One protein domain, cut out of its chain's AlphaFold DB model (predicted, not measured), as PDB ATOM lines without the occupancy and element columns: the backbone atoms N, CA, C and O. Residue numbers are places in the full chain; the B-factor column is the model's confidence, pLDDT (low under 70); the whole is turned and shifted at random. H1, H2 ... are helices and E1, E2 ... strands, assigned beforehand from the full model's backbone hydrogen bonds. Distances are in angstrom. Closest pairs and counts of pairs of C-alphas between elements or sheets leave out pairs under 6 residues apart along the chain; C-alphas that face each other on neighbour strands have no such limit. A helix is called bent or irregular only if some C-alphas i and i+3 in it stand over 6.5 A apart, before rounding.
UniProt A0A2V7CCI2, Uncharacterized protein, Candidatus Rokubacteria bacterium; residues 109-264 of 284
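AT A GLANCE: This is residues 109 to 264 of the 284 residues of an uncharacterized protein of Candidatus Rokubacteria bacterium (UniProt A0A2V7CCI2). A strongly twisted five-stranded sheet with helices H1 and H2 packed over one face makes a compact body, and a tail, residues 244 to 264, sticks out far from it and ends in helix H4. The 156 printed residues hold, in order, E1 E2 H1 H2 E3 E4 E5 H3 H4; under half are in named elements, and the class is mixed, helices and strands. The mixed sheet runs E1 E2 E3 E4 E5, with only E2 and E3 parallel among its neighbour pairs. The whole is loose, with a radius of gyration of the C-alphas of 19.1 A and spans of 71 by 37 by 26 A.

HOW THE PARTS SIT: Residues 115 to 116 pair antiparallel with residues 129 to 130 of the edge strand E1, residues 128 to 131. E1 forms a hairpin with E2, residues 137 to 143, with N 141 and O 128 at 2.8 A. E2, H1 (residues 148 to 160), H2 (residues 173 to 184) and E3 (residues 188 to 193) form a strand-helix-strand unit, two parallel neighbour strands with helices between, its crossover right-handed; N 190 and O 140 are 2.8 A apart. H1 and H2 are on the same face of the sheet, in two layers, helices on one face of a sheet, at heights over the sheet of 8.9 A and 9.6 A. H1 touches H2 with residues 153 to 157 alone, the closest C-alphas being those of Val 153 and Ala 174, 4.8 A apart, at a steep tilt of 65 degrees. E3, E4 (residues 196 to 203) and E5 (residues 208 to 212) form a meander, each strand the antiparallel neighbour of the one before, with N 191 and O 198 at 2.8 A and N 201 and O 210 at 2.8 A. H3, residues 242 to 245, and H4, residues 250 to 264, are apart and not on the sheet. Every O i to N i+4 pair is within hydrogen-bond range in H2, 8 of 9 in H1 and 10 of 11 in H4; H3 is too short for such a pair, and its one O i to N i+3 pair is out of range.

IN THESE COORDINATES: E1 begins at C-alpha 128 (2.504, -30.565, 37.568). E4 spans 22.0 A, H1 19.1 A, E3 16.4 A, H2 16.3 A and E2 16.2 A. H3 is irregular, with C-alphas 242 and 245 7.1 A apart. H4, 21.8 A long, ends at C-alpha 264 (-32.676, -70.143, 65.045).

THE WHOLE: The C-alphas of Ala 226 and Ala 264, the two farthest apart, are 71.3 A from each other. The printed part has no cut. The links H1 to H2 and E5 to H3 are long. Residues 236 to 264 have pLDDT under 70.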
ATOM      1  N   GLY A 109       8.204 -29.946  24.065       97.81
ATOM      2  CA  GLY A 109       7.404 -29.194  23.098       97.81
ATOM      3  C   GLY A 109       5.932 -29.041  23.469       97.81
ATOM      4  O   GLY A 109       5.118 -28.792  22.582       97.81
ATOM      5  N   TYR A 110       5.566 -29.211  24.742       97.44
ATOM      6  CA  TYR A 110       4.206 -28.937  25.197       97.44
ATOM      7  C   TYR A 110       3.948 -27.424  25.188       97.44
ATOM      8  O   TYR A 110       4.653 -26.683  25.875       97.44
ATOM      9  N   PRO A 111       2.925 -26.937  24.466       95.31
ATOM     10  CA  PRO A 111       2.543 -25.534  24.512       95.31
ATOM     11  C   PRO A 111       2.265 -25.085  25.947       95.31
ATOM     12  O   PRO A 111       1.589 -25.773  26.715       95.31
ATOM     13  N   SER A 112       2.788 -23.918  26.312       93.56
ATOM     14  CA  SER A 112       2.769 -23.419  27.691       93.56
ATOM     15  C   SER A 112       1.368 -23.297  28.300       93.56
ATOM     16  O   SER A 112       1.185 -23.466  29.500       93.56
ATOM     17  N   GLU A 113       0.355 -23.058  27.472       91.81
ATOM     18  CA  GLU A 113      -1.052 -22.973  27.852       91.81
ATOM     19  C   GLU A 113      -1.675 -24.318  28.249       91.81
ATOM     20  O   GLU A 113      -2.802 -24.338  28.749       91.81
ATOM     21  N   ARG A 114      -0.951 -25.426  28.046       93.69
ATOM     22  CA  ARG A 114      -1.327 -26.772  28.491       93.69
ATOM     23  C   ARG A 114      -0.591 -27.223  29.741       93.69
ATOM     24  O   ARG A 114      -1.012 -28.204  30.343       93.69
ATOM     25  N   VAL A 115       0.511 -26.570  30.101       95.75
ATOM     26  CA  VAL A 115       1.374 -27.003  31.203       95.75
ATOM     27  C   VAL A 115       1.086 -26.141  32.425       95.75
ATOM     28  O   VAL A 115       1.286 -24.928  32.415       95.75
ATOM     29  N   PHE A 116       0.634 -26.774  33.502       95.62
ATOM     30  CA  PHE A 116       0.362 -26.123  34.779       95.62
ATOM     31  C   PHE A 116       1.412 -26.514  35.811       95.62
ATOM     32  O   PHE A 116       1.619 -27.703  36.051       95.62
ATOM     33  N   PHE A 117       2.026 -25.511  36.444       95.75
ATOM     34  CA  PHE A 117       3.083 -25.725  37.435       95.75
ATOM     35  C   PHE A 117       2.575 -26.198  38.796       95.75
ATOM     36  O   PHE A 117       3.301 -26.864  39.497       95.75
ATOM     37  N   GLU A 118       1.372 -25.821  39.220       94.44
ATOM     38  CA  GLU A 118       0.754 -26.366  40.436       94.44
ATOM     39  C   GLU A 118      -0.753 -26.119  40.364       94.44
ATOM     40  O   GLU A 118      -1.227 -24.987  40.172       94.44
ATOM     41  N   LEU A 119      -1.544 -27.177  40.498       91.69
ATOM     42  CA  LEU A 119      -2.996 -27.071  40.501       91.69
ATOM     43  C   LEU A 119      -3.522 -26.713  41.907       91.69
ATOM     44  O   LEU A 119      -2.949 -27.118  42.910       91.69
ATOM     45  N   PRO A 120      -4.612 -25.930  42.032       88.62
ATOM     46  CA  PRO A 120      -5.218 -25.634  43.329       88.62
ATOM     47  C   PRO A 120      -5.940 -26.861  43.907       88.62
ATOM     48  O   PRO A 120      -6.163 -27.859  43.223       88.62
ATOM     49  N   HIS A 121      -6.414 -26.755  45.152       85.50
ATOM     50  CA  HIS A 121      -7.160 -27.827  45.827       85.50
ATOM     51  C   HIS A 121      -8.402 -28.295  45.050       85.50
ATOM     52  O   HIS A 121      -8.664 -29.489  44.956       85.50
ATOM     53  N   VAL A 122      -9.143 -27.369  44.427       82.31
ATOM     54  CA  VAL A 122     -10.316 -27.692  43.582       82.31
ATOM     55  C   VAL A 122      -9.968 -28.519  42.332       82.31
ATOM     56  O   VAL A 122     -10.857 -28.967  41.612       82.31
ATOM     57  N   ALA A 123      -8.674 -28.696  42.079       86.00
ATOM     58  CA  ALA A 123      -8.071 -29.396  40.960       86.00
ATOM     59  C   ALA A 123      -7.049 -30.445  41.454       86.00
ATOM     60  O   ALA A 123      -6.021 -30.672  40.823       86.00
ATOM     61  N   LEU A 124      -7.329 -31.062  42.609       87.88
ATOM     62  CA  LEU A 124      -6.580 -32.172  43.219       87.88
ATOM     63  C   LEU A 124      -5.146 -31.874  43.681       87.88
ATOM     64  O   LEU A 124      -4.451 -32.798  44.111       87.88
ATOM     65  N   LYS A 125      -4.713 -30.606  43.648       90.50
ATOM     66  CA  LYS A 125      -3.384 -30.185  44.114       90.50
ATOM     67  C   LYS A 125      -2.243 -30.998  43.480       90.50
ATOM     68  O   LYS A 125      -1.431 -31.581  44.190       90.50
ATOM     69  N   LEU A 126      -2.254 -31.099  42.149       93.69
ATOM     70  CA  LEU A 126      -1.183 -31.744  41.383       93.69
ATOM     71  C   LEU A 126       0.039 -30.826  41.292       93.69
ATOM     72  O   LEU A 126      -0.128 -29.635  41.009       93.69
ATOM     73  N   ASP A 127       1.232 -31.395  41.465       95.38
ATOM     74  CA  ASP A 127       2.502 -30.660  41.398       95.38
ATOM     75  C   ASP A 127       2.884 -30.286  39.971       95.38
ATOM     76  O   ASP A 127       3.657 -29.372  39.768       95.38
ATOM     77  N   LEU A 128       2.404 -30.995  38.957       97.25
ATOM     78  CA  LEU A 128       2.504 -30.565  37.568       97.25
ATOM     79  C   LEU A 128       1.402 -31.261  36.780       97.25
ATOM     80  O   LEU A 128       1.056 -32.411  37.054       97.25
ATOM     81  N   ALA A 129       0.827 -30.578  35.799       97.44
ATOM     82  CA  ALA A 129      -0.159 -31.194  34.926       97.44
ATOM     83  C   ALA A 129      -0.006 -30.728  33.484       97.44
ATOM     84  O   ALA A 129       0.177 -29.538  33.236       97.44
ATOM     85  N   VAL A 130      -0.154 -31.658  32.542       96.88
ATOM     86  CA  VAL A 130      -0.395 -31.340  31.130       96.88
ATOM     87  C   VAL A 130      -1.834 -31.692  30.794       96.88
ATOM     88  O   VAL A 130      -2.277 -32.801  31.100       96.88
ATOM     89  N   VAL A 131      -2.556 -30.772  30.159       95.12
ATOM     90  CA  VAL A 131      -3.953 -30.971  29.745       95.12
ATOM     91  C   VAL A 131      -4.118 -31.199  28.244       95.12
ATOM     92  O   VAL A 131      -3.463 -30.566  27.410       95.12
ATOM     93  N   GLY A 132      -5.035 -32.108  27.915       93.62
ATOM     94  CA  GLY A 132      -5.484 -32.389  26.556       93.62
ATOM     95  C   GLY A 132      -6.480 -31.355  26.029       93.62
ATOM     96  O   GLY A 132      -6.846 -30.399  26.716       93.62
ATOM     97  N   ASP A 133      -6.927 -31.557  24.792       90.75
ATOM     98  CA  ASP A 133      -7.868 -30.662  24.096       90.75
ATOM     99  C   ASP A 133      -9.250 -30.590  24.758       90.75
ATOM    100  O   ASP A 133      -9.928 -29.567  24.687       90.75
ATOM    101  N   ASP A 134      -9.650 -31.658  25.439       88.25
ATOM    102  CA  ASP A 134     -10.900 -31.772  26.190       88.25
ATOM    103  C   ASP A 134     -10.785 -31.267  27.642       88.25
ATOM    104  O   ASP A 134     -11.746 -31.335  28.411       88.25
ATOM    105  N   GLY A 135      -9.609 -30.763  28.034       88.06
ATOM    106  CA  GLY A 135      -9.306 -30.344  29.400       88.06
ATOM    107  C   GLY A 135      -9.023 -31.496  30.372       88.06
ATOM    108  O   GLY A 135      -8.848 -31.239  31.566       88.06
ATOM    109  N   ALA A 136      -8.961 -32.749  29.904       92.19
ATOM    110  CA  ALA A 136      -8.531 -33.873  30.726       92.19
ATOM    111  C   ALA A 136      -7.033 -33.772  31.049       92.19
ATOM    112  O   ALA A 136      -6.239 -33.259  30.259       92.19
ATOM    113  N   ILE A 137      -6.631 -34.289  32.212       95.50
ATOM    114  CA  ILE A 137      -5.211 -34.397  32.558       95.50
ATOM    115  C   ILE A 137      -4.609 -35.537  31.732       95.50
ATOM    116  O   ILE A 137      -5.017 -36.685  31.875       95.50
ATOM    117  N   VAL A 138      -3.630 -35.221  30.886       97.44
ATOM    118  CA  VAL A 138      -2.893 -36.194  30.065       97.44
ATOM    119  C   VAL A 138      -1.619 -36.648  30.774       97.44
ATOM    120  O   VAL A 138      -1.291 -37.834  30.778       97.44
ATOM    121  N   VAL A 139      -0.925 -35.716  31.424       98.38
ATOM    122  CA  VAL A 139       0.253 -36.008  32.248       98.38
ATOM    123  C   VAL A 139      -0.015 -35.529  33.662       98.38
ATOM    124  O   VAL A 139      -0.311 -34.350  33.863       98.38
ATOM    125  N   LEU A 140       0.115 -36.432  34.631       98.00
ATOM    126  CA  LEU A 140       0.185 -36.108  36.052       98.00
ATOM    127  C   LEU A 140       1.657 -36.119  36.461       98.00
ATOM    128  O   LEU A 140       2.299 -37.166  36.421       98.00
ATOM    129  N   GLY A 141       2.191 -34.960  36.832       97.38
ATOM    130  CA  GLY A 141       3.520 -34.836  37.414       97.38
ATOM    131  C   GLY A 141       3.460 -34.788  38.940       97.38
ATOM    132  O   GLY A 141       2.655 -34.044  39.501       97.38
ATOM    133  N   GLU A 142       4.304 -35.578  39.597       95.62
ATOM    134  CA  GLU A 142       4.460 -35.597  41.058       95.62
ATOM    135  C   GLU A 142       5.936 -35.357  41.392       95.62
ATOM    136  O   GLU A 142       6.822 -36.093  40.932       95.62
ATOM    137  N   ALA A 143       6.202 -34.319  42.182       94.00
ATOM    138  CA  ALA A 143       7.547 -33.915  42.555       94.00
ATOM    139  C   ALA A 143       7.904 -34.430  43.952       94.00
ATOM    140  O   ALA A 143       7.103 -34.398  44.884       94.00
ATOM    141  N   LYS A 144       9.141 -34.901  44.122       90.19
ATOM    142  CA  LYS A 144       9.703 -35.287  45.418       90.19
ATOM    143  C   LYS A 144      11.107 -34.739  45.572       90.19
ATOM    144  O   LYS A 144      11.885 -34.642  44.629       90.19
ATOM    145  N   ARG A 145      11.487 -34.480  46.819       84.50
ATOM    146  CA  ARG A 145      12.844 -34.047  47.192       84.50
ATOM    147  C   ARG A 145      13.939 -35.108  47.002       84.50
ATOM    148  O   ARG A 145      15.112 -34.776  47.146       84.50
ATOM    149  N   ALA A 146      13.588 -36.376  46.761       83.50
ATOM    150  CA  ALA A 146      14.547 -37.470  46.595       83.50
ATOM    151  C   ALA A 146      13.970 -38.637  45.778       83.50
ATOM    152  O   ALA A 146      12.801 -38.985  45.926       83.50
ATOM    153  N   VAL A 147      14.829 -39.294  44.990       81.94
ATOM    154  CA  VAL A 147      14.465 -40.431  44.122       81.94
ATOM    155  C   VAL A 147      13.953 -41.636  44.915       81.94
ATOM    156  O   VAL A 147      12.982 -42.259  44.509       81.94
ATOM    157  N   LEU A 148      14.553 -41.941  46.070       80.00
ATOM    158  CA  LEU A 148      14.171 -43.103  46.891       80.00
ATOM    159  C   LEU A 148      12.724 -43.039  47.404       80.00
ATOM    160  O   LEU A 148      12.131 -44.072  47.692       80.00
ATOM    161  N   MET A 149      12.142 -41.841  47.511       79.44
ATOM    162  CA  MET A 149      10.738 -41.691  47.908       79.44
ATOM    163  C   MET A 149       9.773 -42.186  46.819       79.44
ATOM    164  O   MET A 149       8.613 -42.444  47.114       79.44
ATOM    165  N   LEU A 150      10.237 -42.325  45.573       75.31
ATOM    166  CA  LEU A 150       9.404 -42.678  44.423       75.31
ATOM    167  C   LEU A 150       9.069 -44.170  44.384       75.31
ATOM    168  O   LEU A 150       7.914 -44.531  44.175       75.31
ATOM    169  N   ASP A 151      10.070 -45.023  44.608       82.00
ATOM    170  CA  ASP A 151       9.906 -46.478  44.515       82.00
ATOM    171  C   ASP A 151       8.948 -46.986  45.600       82.00
ATOM    172  O   ASP A 151       7.973 -47.668  45.292       82.00
ATOM    173  N   ALA A 152       9.124 -46.519  46.839       86.25
ATOM    174  CA  ALA A 152       8.240 -46.860  47.955       86.25
ATOM    175  C   ALA A 152       6.778 -46.440  47.714       86.25
ATOM    176  O   ALA A 152       5.850 -47.167  48.065       86.25
ATOM    177  N   VAL A 153       6.560 -45.272  47.095       90.38
ATOM    178  CA  VAL A 153       5.214 -44.791  46.761       90.38
ATOM    179  C   VAL A 153       4.567 -45.684  45.706       90.38
ATOM    180  O   VAL A 153       3.411 -46.068  45.862       90.38
ATOM    181  N   LEU A 154       5.293 -46.031  44.642       91.19
ATOM    182  CA  LEU A 154       4.765 -46.886  43.581       91.19
ATOM    183  C   LEU A 154       4.447 -48.300  44.067       91.19
ATOM    184  O   LEU A 154       3.387 -48.828  43.724       91.19
ATOM    185  N   GLU A 155       5.334 -48.884  44.869       92.06
ATOM    186  CA  GLU A 155       5.132 -50.199  45.478       92.06
ATOM    187  C   GLU A 155       3.880 -50.213  46.361       92.06
ATOM    188  O   GLU A 155       3.018 -51.075  46.183       92.06
ATOM    189  N   GLU A 156       3.704 -49.216  47.239       94.56
ATOM    190  CA  GLU A 156       2.508 -49.133  48.087       94.56
ATOM    191  C   GLU A 156       1.224 -48.966  47.253       94.56
ATOM    192  O   GLU A 156       0.191 -49.559  47.576       94.56
ATOM    193  N   ILE A 157       1.266 -48.195  46.159       95.19
ATOM    194  CA  ILE A 157       0.112 -48.059  45.259       95.19
ATOM    195  C   ILE A 157      -0.252 -49.399  44.625       95.19
ATOM    196  O   ILE A 157      -1.435 -49.749  44.594       95.19
ATOM    197  N   GLN A 158       0.734 -50.140  44.118       94.38
ATOM    198  CA  GLN A 158       0.484 -51.434  43.489       94.38
ATOM    199  C   GLN A 158      -0.065 -52.462  44.490       94.38
ATOM    200  O   GLN A 158      -1.011 -53.180  44.156       94.38
ATOM    201  N   ASP A 159       0.462 -52.476  45.716       94.25
ATOM    202  CA  ASP A 159       0.038 -53.379  46.793       94.25
ATOM    203  C   ASP A 159      -1.391 -53.080  47.279       94.25
ATOM    204  O   ASP A 159      -2.222 -53.981  47.397       94.25
ATOM    205  N   ARG A 160      -1.719 -51.803  47.524       94.19
ATOM    206  CA  ARG A 160      -2.927 -51.437  48.291       94.19
ATOM    207  C   ARG A 160      -4.038 -50.782  47.490       94.19
ATOM    208  O   ARG A 160      -5.203 -50.881  47.870       94.19
ATOM    209  N   TYR A 161      -3.699 -50.080  46.412       94.75
ATOM    210  CA  TYR A 161      -4.626 -49.175  45.720       94.75
ATOM    211  C   TYR A 161      -4.754 -49.484  44.221       94.75
ATOM    212  O   TYR A 161      -5.320 -48.695  43.458       94.75
ATOM    213  N   SER A 162      -4.256 -50.647  43.788       94.31
ATOM    214  CA  SER A 162      -4.226 -51.035  42.378       94.31
ATOM    215  C   SER A 162      -5.600 -51.354  41.795       94.31
ATOM    216  O   SER A 162      -5.820 -51.206  40.598       94.31
ATOM    217  N   THR A 163      -6.563 -51.774  42.610       93.25
ATOM    218  CA  THR A 163      -7.876 -52.232  42.118       93.25
ATOM    219  C   THR A 163      -9.031 -51.312  42.495       93.25
ATOM    220  O   THR A 163     -10.069 -51.341  41.834       93.25
ATOM    221  N   VAL A 164      -8.858 -50.477  43.521       89.94
ATOM    222  CA  VAL A 164      -9.923 -49.648  44.095       89.94
ATOM    223  C   VAL A 164      -9.434 -48.213  44.265       89.94
ATOM    224  O   VAL A 164      -8.328 -47.983  44.748       89.94
ATOM    225  N   ASP A 165     -10.284 -47.254  43.885       91.56
ATOM    226  CA  ASP A 165     -10.102 -45.832  44.193       91.56
ATOM    227  C   ASP A 165     -10.147 -45.641  45.716       91.56
ATOM    228  O   ASP A 165     -11.200 -45.882  46.317       91.56
ATOM    229  N   PRO A 166      -9.042 -45.222  46.362       91.75
ATOM    230  CA  PRO A 166      -9.022 -45.117  47.811       91.75
ATOM    231  C   PRO A 166      -9.877 -43.953  48.338       91.75
ATOM    232  O   PRO A 166     -10.203 -43.960  49.523       91.75
ATOM    233  N   GLY A 167     -10.262 -42.979  47.500       88.19
ATOM    234  CA  GLY A 167     -11.016 -41.777  47.886       88.19
ATOM    235  C   GLY A 167     -10.133 -40.605  48.344       88.19
ATOM    236  O   GLY A 167      -8.913 -40.700  48.368       88.19
ATOM    237  N   GLU A 168     -10.726 -39.481  48.752       84.69
ATOM    238  CA  GLU A 168      -9.981 -38.244  49.085       84.69
ATOM    239  C   GLU A 168      -9.300 -38.278  50.467       84.69
ATOM    240  O   GLU A 168      -8.256 -37.665  50.668       84.69
ATOM    241  N   GLU A 169      -9.864 -39.021  51.420       80.88
ATOM    242  CA  GLU A 169      -9.517 -38.892  52.842       80.88
ATOM    243  C   GLU A 169      -8.126 -39.411  53.241       80.88
ATOM    244  O   GLU A 169      -7.722 -40.518  52.928       80.88
ATOM    245  N   GLY A 170      -7.403 -38.669  54.075       78.69
ATOM    246  CA  GLY A 170      -6.163 -39.153  54.686       78.69
ATOM    247  C   GLY A 170      -4.890 -38.545  54.102       78.69
ATOM    248  O   GLY A 170      -4.898 -37.752  53.161       78.69
ATOM    249  N   ARG A 171      -3.771 -38.853  54.764       81.56
ATOM    250  CA  ARG A 171      -2.499 -38.121  54.617       81.56
ATOM    251  C   ARG A 171      -1.357 -38.944  54.021       81.56
ATOM    252  O   ARG A 171      -0.266 -38.415  53.865       81.56
ATOM    253  N   ASN A 172      -1.584 -40.225  53.734       90.62
ATOM    254  CA  ASN A 172      -0.567 -41.079  53.125       90.62
ATOM    255  C   ASN A 172      -0.354 -40.661  51.657       90.62
ATOM    256  O   ASN A 172      -1.318 -40.551  50.899       90.62
ATOM    257  N   GLU A 173       0.902 -40.423  51.276       90.88
ATOM    258  CA  GLU A 173       1.265 -39.909  49.950       90.88
ATOM    259  C   GLU A 173       0.891 -40.879  48.823       90.88
ATOM    260  O   GLU A 173       0.281 -40.462  47.839       90.88
ATOM    261  N   ALA A 174       1.177 -42.176  48.984       93.31
ATOM    262  CA  ALA A 174       0.817 -43.205  48.009       93.31
ATOM    263  C   ALA A 174      -0.696 -43.263  47.789       93.31
ATOM    264  O   ALA A 174      -1.173 -43.288  46.655       93.31
ATOM    265  N   ARG A 175      -1.469 -43.184  48.871       94.25
ATOM    266  CA  ARG A 175      -2.926 -43.140  48.825       94.25
ATOM    267  C   ARG A 175      -3.436 -41.893  48.097       94.25
ATOM    268  O   ARG A 175      -4.355 -41.995  47.288       94.25
ATOM    269  N   GLN A 176      -2.862 -40.721  48.377       93.12
ATOM    270  CA  GLN A 176      -3.240 -39.467  47.714       93.12
ATOM    271  C   GLN A 176      -2.912 -39.494  46.220       93.12
ATOM    272  O   GLN A 176      -3.744 -39.092  45.406       93.12
ATOM    273  N   LEU A 177      -1.741 -40.010  45.842       94.44
ATOM    274  CA  LEU A 177      -1.368 -40.159  44.440       94.44
ATOM    275  C   LEU A 177      -2.254 -41.186  43.722       94.44
ATOM    276  O   LEU A 177      -2.747 -40.899  42.632       94.44
ATOM    277  N   ALA A 178      -2.532 -42.339  44.339       95.19
ATOM    278  CA  ALA A 178      -3.467 -43.323  43.796       95.19
ATOM    279  C   ALA A 178      -4.853 -42.716  43.567       95.19
ATOM    280  O   ALA A 178      -5.407 -42.860  42.478       95.19
ATOM    281  N   TRP A 179      -5.394 -41.991  44.553       93.94
ATOM    282  CA  TRP A 179      -6.639 -41.244  44.388       93.94
ATOM    283  C   TRP A 179      -6.553 -40.318  43.172       93.94
ATOM    284  O   TRP A 179      -7.331 -40.476  42.235       93.94
ATOM    285  N   ARG A 180      -5.561 -39.419  43.104       94.75
ATOM    286  CA  ARG A 180      -5.378 -38.487  41.974       94.75
ATOM    287  C   ARG A 180      -5.325 -39.197  40.617       94.75
ATOM    288  O   ARG A 180      -5.949 -38.723  39.667       94.75
ATOM    289  N   LEU A 181      -4.647 -40.338  40.518       95.75
ATOM    290  CA  LEU A 181      -4.609 -41.158  39.303       95.75
ATOM    291  C   LEU A 181      -6.000 -41.707  38.953       95.75
ATOM    292  O   LEU A 181      -6.477 -41.512  37.835       95.75
ATOM    293  N   TRP A 182      -6.712 -42.309  39.910       94.88
ATOM    294  CA  TRP A 182      -8.079 -42.806  39.700       94.88
ATOM    295  C   TRP A 182      -9.058 -41.700  39.288       94.88
ATOM    296  O   TRP A 182      -9.934 -41.928  38.445       94.88
ATOM    297  N   ARG A 183      -8.894 -40.497  39.851       93.56
ATOM    298  CA  ARG A 183      -9.724 -39.319  39.572       93.56
ATOM    299  C   ARG A 183      -9.478 -38.718  38.196       93.56
ATOM    300  O   ARG A 183     -10.434 -38.325  37.530       93.56
ATOM    301  N   THR A 184      -8.214 -38.597  37.807       94.31
ATOM    302  CA  THR A 184      -7.817 -37.928  36.562       94.31
ATOM    303  C   THR A 184      -7.866 -38.856  35.364       94.31
ATOM    304  O   THR A 184      -8.104 -38.389  34.257       94.31
ATOM    305  N   ARG A 185      -7.644 -40.158  35.584       95.50
ATOM    306  CA  ARG A 185      -7.397 -41.136  34.522       95.50
ATOM    307  C   ARG A 185      -6.256 -40.719  33.594       95.50
ATOM    308  O   ARG A 185      -6.263 -41.086  32.423       95.50
ATOM    309  N   ALA A 186      -5.272 -39.988  34.127       97.19
ATOM    310  CA  ALA A 186      -4.122 -39.551  33.357       97.19
ATOM    311  C   ALA A 186      -3.401 -40.769  32.744       97.19
ATOM    312  O   ALA A 186      -3.056 -41.694  33.487       97.19
ATOM    313  N   PRO A 187      -3.189 -40.810  31.418       98.06
ATOM    314  CA  PRO A 187      -2.489 -41.901  30.746       98.06
ATOM    315  C   PRO A 187      -0.986 -41.917  31.038       98.06
ATOM    316  O   PRO A 187      -0.347 -42.949  30.833       98.06
ATOM    317  N   TYR A 188      -0.420 -40.808  31.521       98.56
ATOM    318  CA  TYR A 188       0.993 -40.713  31.868       98.56
ATOM    319  C   TYR A 188       1.195 -40.179  33.284       98.56
ATOM    320  O   TYR A 188       0.577 -39.194  33.695       98.56
ATOM    321  N   LEU A 189       2.111 -40.825  34.001       97.94
ATOM    322  CA  LEU A 189       2.634 -40.389  35.289       97.94
ATOM    323  C   LEU A 189       4.096 -39.997  35.098       97.94
ATOM    324  O   LEU A 189       4.878 -40.761  34.528       97.94
ATOM    325  N   TRP A 190       4.461 -38.816  35.582       97.75
ATOM    326  CA  TRP A 190       5.821 -38.308  35.519       97.75
ATOM    327  C   TRP A 190       6.336 -37.985  36.915       97.75
ATOM    328  O   TRP A 190       5.905 -37.027  37.551       97.75
ATOM    329  N   PHE A 191       7.266 -38.795  37.402       95.38
ATOM    330  CA  PHE A 191       7.916 -38.535  38.672       95.38
ATOM    331  C   PHE A 191       9.157 -37.683  38.500       95.38
ATOM    332  O   PHE A 191      10.040 -37.975  37.686       95.38
ATOM    333  N   ILE A 192       9.221 -36.655  39.332       95.81
ATOM    334  CA  ILE A 192      10.205 -35.593  39.249       95.81
ATOM    335  C   ILE A 192      10.960 -35.552  40.575       95.81
ATOM    336  O   ILE A 192      10.375 -35.382  41.639       95.81
ATOM    337  N   ALA A 193      12.273 -35.716  40.518       93.75
ATOM    338  CA  ALA A 193      13.162 -35.567  41.665       93.75
ATOM    339  C   ALA A 193      14.498 -34.974  41.192       93.75
ATOM    340  O   ALA A 193      14.712 -34.881  39.977       93.75
ATOM    341  N   PRO A 194      15.404 -34.565  42.100       92.81
ATOM    342  CA  PRO A 194      16.702 -34.046  41.690       92.81
ATOM    343  C   PRO A 194      17.428 -35.005  40.737       92.81
ATOM    344  O   PRO A 194      17.585 -36.182  41.064       92.81
ATOM    345  N   ALA A 195      17.833 -34.510  39.564       89.38
ATOM    346  CA  ALA A 195      18.449 -35.282  38.470       89.38
ATOM    347  C   ALA A 195      17.626 -36.468  37.912       89.38
ATOM    348  O   ALA A 195      18.171 -37.297  37.184       89.38
ATOM    349  N   ALA A 196      16.337 -36.594  38.243       92.94
ATOM    350  CA  ALA A 196      15.525 -37.745  37.850       92.94
ATOM    351  C   ALA A 196      14.174 -37.337  37.250       92.94
ATOM    352  O   ALA A 196      13.458 -36.486  37.788       92.94
ATOM    353  N   ARG A 197      13.828 -37.995  36.138       94.81
ATOM    354  CA  ARG A 197      12.595 -37.822  35.357       94.81
ATOM    355  C   ARG A 197      12.051 -39.187  34.948       94.81
ATOM    356  O   ARG A 197      12.279 -39.645  33.835       94.81
ATOM    357  N   ARG A 198      11.376 -39.883  35.865       95.56
ATOM    358  CA  ARG A 198      10.860 -41.233  35.586       95.56
ATOM    359  C   ARG A 198       9.453 -41.136  35.016       95.56
ATOM    360  O   ARG A 198       8.550 -40.639  35.685       95.56
ATOM    361  N   ALA A 199       9.276 -41.589  33.784       97.69
ATOM    362  CA  ALA A 199       7.989 -41.573  33.107       97.69
ATOM    363  C   ALA A 199       7.369 -42.969  33.086       97.69
ATOM    364  O   ALA A 199       8.063 -43.972  32.921       97.69
ATOM    365  N   TYR A 200       6.049 -43.018  33.220       98.06
ATOM    366  CA  TYR A 200       5.280 -44.251  33.170       98.06
ATOM    367  C   TYR A 200       4.035 -44.042  32.320       98.06
ATOM    368  O   TYR A 200       3.347 -43.026  32.446       98.06
ATOM    369  N   ARG A 201       3.707 -45.034  31.493       98.25
ATOM    370  CA  ARG A 201       2.356 -45.191  30.959       98.25
ATOM    371  C   ARG A 201       1.497 -45.831  32.043       98.25
ATOM    372  O   ARG A 201       1.852 -46.869  32.600       98.25
ATOM    373  N   VAL A 202       0.362 -45.214  32.331       98.06
ATOM    374  CA  VAL A 202      -0.580 -45.672  33.348       98.06
ATOM    375  C   VAL A 202      -1.654 -46.516  32.680       98.06
ATOM    376  O   VAL A 202      -2.317 -46.083  31.737       98.06
ATOM    377  N   ARG A 203      -1.839 -47.735  33.177       96.81
ATOM    378  CA  ARG A 203      -2.988 -48.585  32.847       96.81
ATOM    379  C   ARG A 203      -3.952 -48.570  34.017       96.81
ATOM    380  O   ARG A 203      -3.531 -48.350  35.144       96.81
ATOM    381  N   TYR A 204      -5.231 -48.792  33.744       94.19
ATOM    382  CA  TYR A 204      -6.276 -48.802  34.759       94.19
ATOM    383  C   TYR A 204      -7.061 -50.111  34.704       94.19
ATOM    384  O   TYR A 204      -7.277 -50.647  33.621       94.19
ATOM    385  N   ALA A 205      -7.541 -50.557  35.870       86.75
ATOM    386  CA  ALA A 205      -8.229 -51.836  36.067       86.75
ATOM    387  C   ALA A 205      -7.382 -53.082  35.686       86.75
ATOM    388  O   ALA A 205      -7.751 -53.810  34.765       86.75
ATOM    389  N   PRO A 206      -6.278 -53.368  36.412       92.56
ATOM    390  CA  PRO A 206      -5.784 -52.652  37.593       92.56
ATOM    391  C   PRO A 206      -4.900 -51.446  37.237       92.56
ATOM    392  O   PRO A 206      -4.399 -51.324  36.120       92.56
ATOM    393  N   LEU A 207      -4.740 -50.533  38.196       95.75
ATOM    394  CA  LEU A 207      -3.755 -49.464  38.154       95.75
ATOM    395  C   LEU A 207      -2.360 -50.092  38.091       95.75
ATOM    396  O   LEU A 207      -1.940 -50.783  39.021       95.75
ATOM    397  N   ALA A 208      -1.671 -49.869  36.981       95.56
ATOM    398  CA  ALA A 208      -0.335 -50.387  36.734       95.56
ATOM    399  C   ALA A 208       0.519 -49.337  36.025       95.56
ATOM    400  O   ALA A 208       0.006 -48.494  35.284       95.56
ATOM    401  N   PHE A 209       1.828 -49.412  36.249       96.69
ATOM    402  CA  PHE A 209       2.801 -48.443  35.760       96.69
ATOM    403  C   PHE A 209       3.786 -49.147  34.838       96.69
ATOM    404  O   PHE A 209       4.609 -49.940  35.285       96.69
ATOM    405  N   GLU A 210       3.681 -48.876  33.544       96.81
ATOM    406  CA  GLU A 210       4.598 -49.382  32.527       96.81
ATOM    407  C   GLU A 210       5.714 -48.345  32.332       96.81
ATOM    408  O   GLU A 210       5.418 -47.239  31.870       96.81
ATOM    409  N   PRO A 211       6.973 -48.643  32.712       96.88
ATOM    410  CA  PRO A 211       8.067 -47.686  32.589       96.88
ATOM    411  C   PRO A 211       8.274 -47.257  31.137       96.88
ATOM    412  O   PRO A 211       8.256 -48.079  30.221       96.88
ATOM    413  N   LEU A 212       8.512 -45.965  30.940       97.81
ATOM    414  CA  LEU A 212       8.898 -45.380  29.663       97.81
ATOM    415  C   LEU A 212      10.329 -44.836  29.765       97.81
ATOM    416  O   LEU A 212      10.725 -44.367  30.835       97.81
ATOM    417  N   PRO A 213      11.101 -44.836  28.663       96.31
ATOM    418  CA  PRO A 213      12.442 -44.251  28.659       96.31
ATOM    419  C   PRO A 213      12.425 -42.740  28.934       96.31
ATOM    420  O   PRO A 213      13.361 -42.212  29.524       96.31
ATOM    421  N   ALA A 214      11.360 -42.053  28.518       96.75
ATOM    422  CA  ALA A 214      11.102 -40.644  28.782       96.75
ATOM    423  C   ALA A 214       9.595 -40.366  28.670       96.75
ATOM    424  O   ALA A 214       8.833 -41.197  28.161       96.75
ATOM    425  N   LEU A 215       9.161 -39.192  29.133       98.00
ATOM    426  CA  LEU A 215       7.806 -38.720  28.864       98.00
ATOM    427  C   LEU A 215       7.656 -38.492  27.344       98.00
ATOM    428  O   LEU A 215       8.588 -37.966  26.733       98.00
ATOM    429  N   PRO A 216       6.525 -38.867  26.714       98.06
ATOM    430  CA  PRO A 216       6.324 -38.614  25.290       98.06
ATOM    431  C   PRO A 216       6.449 -37.131  24.956       98.06
ATOM    432  O   PRO A 216       6.060 -36.274  25.759       98.06
ATOM    433  N   ARG A 217       6.949 -36.819  23.758       98.50
ATOM    434  CA  ARG A 217       6.927 -35.441  23.261       98.50
ATOM    435  C   ARG A 217       5.499 -35.059  22.905       98.50
ATOM    436  O   ARG A 217       4.691 -35.912  22.539       98.50
ATOM    437  N   ALA A 218       5.202 -33.765  22.935       98.06
ATOM    438  CA  ALA A 218       3.881 -33.267  22.575       98.06
ATOM    439  C   ALA A 218       3.475 -33.666  21.146       98.06
ATOM    440  O   ALA A 218       2.309 -33.950  20.899       98.06
ATOM    441  N   THR A 219       4.425 -33.748  20.208       98.00
ATOM    442  CA  THR A 219       4.174 -34.205  18.830       98.00
ATOM    443  C   THR A 219       3.702 -35.653  18.770       98.00
ATOM    444  O   THR A 219       2.800 -35.966  18.000       98.00
ATOM    445  N   ASP A 220       4.267 -36.516  19.611       97.94
ATOM    446  CA  ASP A 220       4.049 -37.966  19.561       97.94
ATOM    447  C   ASP A 220       2.654 -38.349  20.064       97.94
ATOM    448  O   ASP A 220       2.121 -39.399  19.708       97.94
ATOM    449  N   ILE A 221       2.058 -37.484  20.887       97.12
ATOM    450  CA  ILE A 221       0.712 -37.658  21.443       97.12
ATOM    451  C   ILE A 221      -0.282 -36.602  20.943       97.12
ATOM    452  O   ILE A 221      -1.362 -36.461  21.508       97.12
ATOM    453  N   GLY A 222       0.075 -35.866  19.884       96.88
ATOM    454  CA  GLY A 222      -0.825 -34.925  19.215       96.88
ATOM    455  C   GLY A 222      -1.243 -33.727  20.070       96.88
ATOM    456  O   GLY A 222      -2.386 -33.310  19.984       96.88
ATOM    457  N   LEU A 223      -0.346 -33.186  20.900       96.69
ATOM    458  CA  LEU A 223      -0.575 -32.015  21.763       96.69
ATOM    459  C   LEU A 223       0.358 -30.830  21.467       96.69
ATOM    460  O   LEU A 223       0.370 -29.859  22.222       96.69
ATOM    461  N   ALA A 224       1.152 -30.892  20.394       96.69
ATOM    462  CA  ALA A 224       2.097 -29.832  20.024       96.69
ATOM    463  C   ALA A 224       1.423 -28.561  19.470       96.69
ATOM    464  O   ALA A 224       2.077 -27.532  19.308       96.69
ATOM    465  N   HIS A 225       0.127 -28.610  19.156       93.75
ATOM    466  CA  HIS A 225      -0.613 -27.456  18.656       93.75
ATOM    467  C   HIS A 225      -1.035 -26.519  19.781       93.75
ATOM    468  O   HIS A 225      -1.531 -26.947  20.832       93.75
ATOM    469  N   ALA A 226      -0.893 -25.224  19.502       85.88
ATOM    470  CA  ALA A 226      -1.351 -24.178  20.393       85.88
ATOM    471  C   ALA A 226      -2.874 -24.223  20.562       85.88
ATOM    472  O   ALA A 226      -3.615 -24.507  19.615       85.88
ATOM    473  N   LEU A 227      -3.352 -23.900  21.760       82.56
ATOM    474  CA  LEU A 227      -4.784 -23.738  21.987       82.56
ATOM    475  C   LEU A 227      -5.209 -22.315  21.632       82.56
ATOM    476  O   LEU A 227      -4.578 -21.339  22.030       82.56
ATOM    477  N   ALA A 228      -6.342 -22.186  20.937       71.75
ATOM    478  CA  ALA A 228      -6.903 -20.887  20.551       71.75
ATOM    479  C   ALA A 228      -7.207 -19.974  21.758       71.75
ATOM    480  O   ALA A 228      -7.369 -18.762  21.606       71.75
ATOM    481  N   ARG A 229      -7.320 -20.550  22.963       71.69
ATOM    482  CA  ARG A 229      -7.495 -19.849  24.239       71.69
ATOM    483  C   ARG A 229      -6.719 -20.583  25.330       71.69
ATOM    484  O   ARG A 229      -6.690 -21.812  25.330       71.69
ATOM    485  N   ARG A 230      -6.160 -19.839  26.294       70.44
ATOM    486  CA  ARG A 230      -5.620 -20.438  27.527       70.44
ATOM    487  C   ARG A 230      -6.724 -21.231  28.221       70.44
ATOM    488  O   ARG A 230      -7.809 -20.690  28.454       70.44
ATOM    489  N   LEU A 231      -6.447 -22.490  28.556       70.88
ATOM    490  CA  LEU A 231      -7.398 -23.302  29.302       70.88
ATOM    491  C   LEU A 231      -7.546 -22.746  30.719       70.88
ATOM    492  O   LEU A 231      -6.545 -22.376  31.346       70.88
ATOM    493  N   PRO A 232      -8.777 -22.681  31.253       76.12
ATOM    494  CA  PRO A 232      -8.948 -22.437  32.670       76.12
ATOM    495  C   PRO A 232      -8.309 -23.585  33.453       76.12
ATOM    496  O   PRO A 232      -8.132 -24.698  32.955       76.12
ATOM    497  N   VAL A 233      -8.007 -23.318  34.718       74.75
ATOM    498  CA  VAL A 233      -7.595 -24.370  35.644       74.75
ATOM    499  C   VAL A 233      -8.658 -25.481  35.653       74.75
ATOM    500  O   VAL A 233      -9.831 -25.162  35.878       74.75
ATOM    501  N   PRO A 234      -8.290 -26.760  35.442       73.69
ATOM    502  CA  PRO A 234      -9.254 -27.853  35.423       73.69
ATOM    503  C   PRO A 234     -10.019 -27.924  36.742       73.69
ATOM    504  O   PRO A 234      -9.416 -28.019  37.807       73.69
ATOM    505  N   ILE A 235     -11.349 -27.888  36.697       71.19
ATOM    506  CA  ILE A 235     -12.172 -28.103  37.891       71.19
ATOM    507  C   ILE A 235     -12.442 -29.600  37.994       71.19
ATOM    508  O   ILE A 235     -13.383 -30.128  37.405       71.19
ATOM    509  N   LEU A 236     -11.615 -30.285  38.774       66.62
ATOM    510  CA  LEU A 236     -11.750 -31.713  39.041       66.62
ATOM    511  C   LEU A 236     -12.630 -31.907  40.283       66.62
ATOM    512  O   LEU A 236     -12.217 -32.503  41.275       66.62
ATOM    513  N   ARG A 237     -13.862 -31.375  40.250       53.41
ATOM    514  CA  ARG A 237     -14.869 -31.700  41.275       53.41
ATOM    515  C   ARG A 237     -15.130 -33.200  41.227       53.41
ATOM    516  O   ARG A 237     -15.189 -33.778  40.140       53.41
ATOM    517  N   GLY A 238     -15.271 -33.822  42.397       47.53
ATOM    518  CA  GLY A 238     -15.484 -35.257  42.559       47.53
ATOM    519  C   GLY A 238     -16.645 -35.789  41.716       47.53
ATOM    520  O   GLY A 238     -17.765 -35.890  42.194       47.53
ATOM    521  N   ARG A 239     -16.394 -36.165  40.453       41.06
ATOM    522  CA  ARG A 239     -17.230 -37.126  39.725       41.06
ATOM    523  C   ARG A 239     -17.380 -38.346  40.624       41.06
ATOM    524  O   ARG A 239     -16.377 -39.003  40.866       41.06
ATOM    525  N   GLN A 240     -18.558 -38.653  41.145       39.34
ATOM    526  CA  GLN A 240     -18.752 -39.931  41.833       39.34
ATOM    527  C   GLN A 240     -18.177 -41.042  40.948       39.34
ATOM    528  O   GLN A 240     -18.434 -41.067  39.742       39.34
ATOM    529  N   SER A 241     -17.291 -41.868  41.506       38.62
ATOM    530  CA  SER A 241     -16.715 -42.979  40.757       38.62
ATOM    531  C   SER A 241     -17.873 -43.824  40.209       38.62
ATOM    532  O   SER A 241     -18.736 -44.218  40.996       38.62
ATOM    533  N   PRO A 242     -17.927 -44.130  38.899       39.66
ATOM    534  CA  PRO A 242     -19.027 -44.904  38.310       39.66
ATOM    535  C   PRO A 242     -19.131 -46.346  38.850       39.66
ATOM    536  O   PRO A 242     -20.050 -47.074  38.496       39.66
ATOM    537  N   ASN A 243     -18.237 -46.755  39.757       41.25
ATOM    538  CA  ASN A 243     -18.178 -48.097  40.333       41.25
ATOM    539  C   ASN A 243     -18.963 -48.299  41.638       41.25
ATOM    540  O   ASN A 243     -18.878 -49.382  42.217       41.25
ATOM    541  N   HIS A 244     -19.791 -47.346  42.083       39.44
ATOM    542  CA  HIS A 244     -20.714 -47.633  43.195       39.44
ATOM    543  C   HIS A 244     -21.769 -48.707  42.861       39.44
ATOM    544  O   HIS A 244     -22.378 -49.258  43.772       39.44
ATOM    545  N   ALA A 245     -21.945 -49.064  41.583       36.56
ATOM    546  CA  ALA A 245     -22.924 -50.060  41.152       36.56
ATOM    547  C   ALA A 245     -22.476 -51.533  41.299       36.56
ATOM    548  O   ALA A 245     -23.291 -52.421  41.076       36.56
ATOM    549  N   VAL A 246     -21.221 -51.831  41.679       43.00
ATOM    550  CA  VAL A 246     -20.712 -53.231  41.703       43.00
ATOM    551  C   VAL A 246     -20.404 -53.756  43.118       43.00
ATOM    552  O   VAL A 246     -20.054 -54.920  43.295       43.00
ATOM    553  N   GLN A 247     -20.620 -52.967  44.175       39.94
ATOM    554  CA  GLN A 247     -20.453 -53.420  45.566       39.94
ATOM    555  C   GLN A 247     -21.790 -53.619  46.300       39.94
ATOM    556  O   GLN A 247     -22.025 -53.039  47.354       39.94
ATOM    557  N   GLN A 248     -22.658 -54.489  45.780       40.91
ATOM    558  CA  GLN A 248     -23.742 -55.094  46.569       40.91
ATOM    559  C   GLN A 248     -23.943 -56.599  46.279       40.91
ATOM    560  O   GLN A 248     -25.026 -57.001  45.867       40.91
ATOM    561  N   PRO A 249     -22.943 -57.471  46.531       40.97
ATOM    562  CA  PRO A 249     -23.317 -58.844  46.916       40.97
ATOM    563  C   PRO A 249     -22.842 -59.259  48.314       40.97
ATOM    564  O   PRO A 249     -23.407 -60.179  48.898       40.97
ATOM    565  N   ARG A 250     -21.836 -58.593  48.903       40.47
ATOM    566  CA  ARG A 250     -21.234 -59.071  50.167       40.47
ATOM    567  C   ARG A 250     -21.957 -58.613  51.438       40.47
ATOM    568  O   ARG A 250     -21.989 -59.363  52.408       40.47
ATOM    569  N   LEU A 251     -22.590 -57.437  51.423       41.53
ATOM    570  CA  LEU A 251     -23.378 -56.934  52.562       41.53
ATOM    571  C   LEU A 251     -24.754 -57.613  52.683       41.53
ATOM    572  O   LEU A 251     -25.199 -57.878  53.795       41.53
ATOM    573  N   ALA A 252     -25.383 -57.991  51.563       43.06
ATOM    574  CA  ALA A 252     -26.656 -58.718  51.572       43.06
ATOM    575  C   ALA A 252     -26.514 -60.155  52.115       43.06
ATOM    576  O   ALA A 252     -27.389 -60.642  52.829       43.06
ATOM    577  N   MET A 253     -25.384 -60.823  51.842       43.66
ATOM    578  CA  MET A 253     -25.116 -62.162  52.379       43.66
ATOM    579  C   MET A 253     -24.842 -62.172  53.889       43.66
ATOM    580  O   MET A 253     -25.264 -63.105  54.567       43.66
ATOM    581  N   LEU A 254     -24.166 -61.149  54.426       44.69
ATOM    582  CA  LEU A 254     -23.880 -61.066  55.865       44.69
ATOM    583  C   LEU A 254     -25.125 -60.687  56.682       44.69
ATOM    584  O   LEU A 254     -25.327 -61.246  57.757       44.69
ATOM    585  N   ALA A 255     -26.005 -59.832  56.147       48.00
ATOM    586  CA  ALA A 255     -27.308 -59.560  56.760       48.00
ATOM    587  C   ALA A 255     -28.202 -60.818  56.775       48.00
ATOM    588  O   ALA A 255     -28.755 -61.170  57.813       48.00
ATOM    589  N   SER A 256     -28.237 -61.579  55.670       54.34
ATOM    590  CA  SER A 256     -28.987 -62.844  55.599       54.34
ATOM    591  C   SER A 256     -28.468 -63.929  56.552       54.34
ATOM    592  O   SER A 256     -29.233 -64.840  56.871       54.34
ATOM    593  N   ALA A 257     -27.193 -63.909  56.943       50.88
ATOM    594  CA  ALA A 257     -26.635 -64.884  57.880       50.88
ATOM    595  C   ALA A 257     -27.003 -64.534  59.332       50.88
ATOM    596  O   ALA A 257     -27.456 -65.404  60.072       50.88
ATOM    597  N   ALA A 258     -26.915 -63.250  59.699       53.22
ATOM    598  CA  ALA A 258     -27.279 -62.764  61.029       53.22
ATOM    599  C   ALA A 258     -28.784 -62.913  61.332       53.22
ATOM    600  O   ALA A 258     -29.155 -63.255  62.457       53.22
ATOM    601  N   ASP A 259     -29.653 -62.729  60.332       54.16
ATOM    602  CA  ASP A 259     -31.101 -62.922  60.502       54.16
ATOM    603  C   ASP A 259     -31.479 -64.405  60.670       54.16
ATOM    604  O   ASP A 259     -32.389 -64.737  61.433       54.16
ATOM    605  N   ARG A 260     -30.740 -65.326  60.030       55.00
ATOM    606  CA  ARG A 260     -30.943 -66.777  60.203       55.00
ATOM    607  C   ARG A 260     -30.478 -67.266  61.572       55.00
ATOM    608  O   ARG A 260     -31.140 -68.123  62.153       55.00
ATOM    609  N   GLU A 261     -29.394 -66.709  62.109       54.22
ATOM    610  CA  GLU A 261     -28.926 -67.033  63.464       54.22
ATOM    611  C   GLU A 261     -29.876 -66.507  64.550       54.22
ATOM    612  O   GLU A 261     -30.133 -67.219  65.523       54.22
ATOM    613  N   ARG A 262     -30.487 -65.323  64.366       57.78
ATOM    614  CA  ARG A 262     -31.526 -64.825  65.291       57.78
ATOM    615  C   ARG A 262     -32.792 -65.675  65.271       57.78
ATOM    616  O   ARG A 262     -33.263 -66.062  66.336       57.78
ATOM    617  N   SER A 263     -33.295 -66.033  64.088       60.66
ATOM    618  CA  SER A 263     -34.470 -66.911  63.973       60.66
ATOM    619  C   SER A 263     -34.229 -68.307  64.562       60.66
ATOM    620  O   SER A 263     -35.128 -68.878  65.176       60.66
ATOM    621  N   ALA A 264     -33.017 -68.859  64.433       54.59
ATOM    622  CA  ALA A 264     -32.676 -70.143  65.045       54.59
ATOM    623  C   ALA A 264     -32.623 -70.061  66.583       54.59
ATOM    624  O   ALA A 264     -33.130 -70.955  67.259       54.59
TER     625      ALA A 264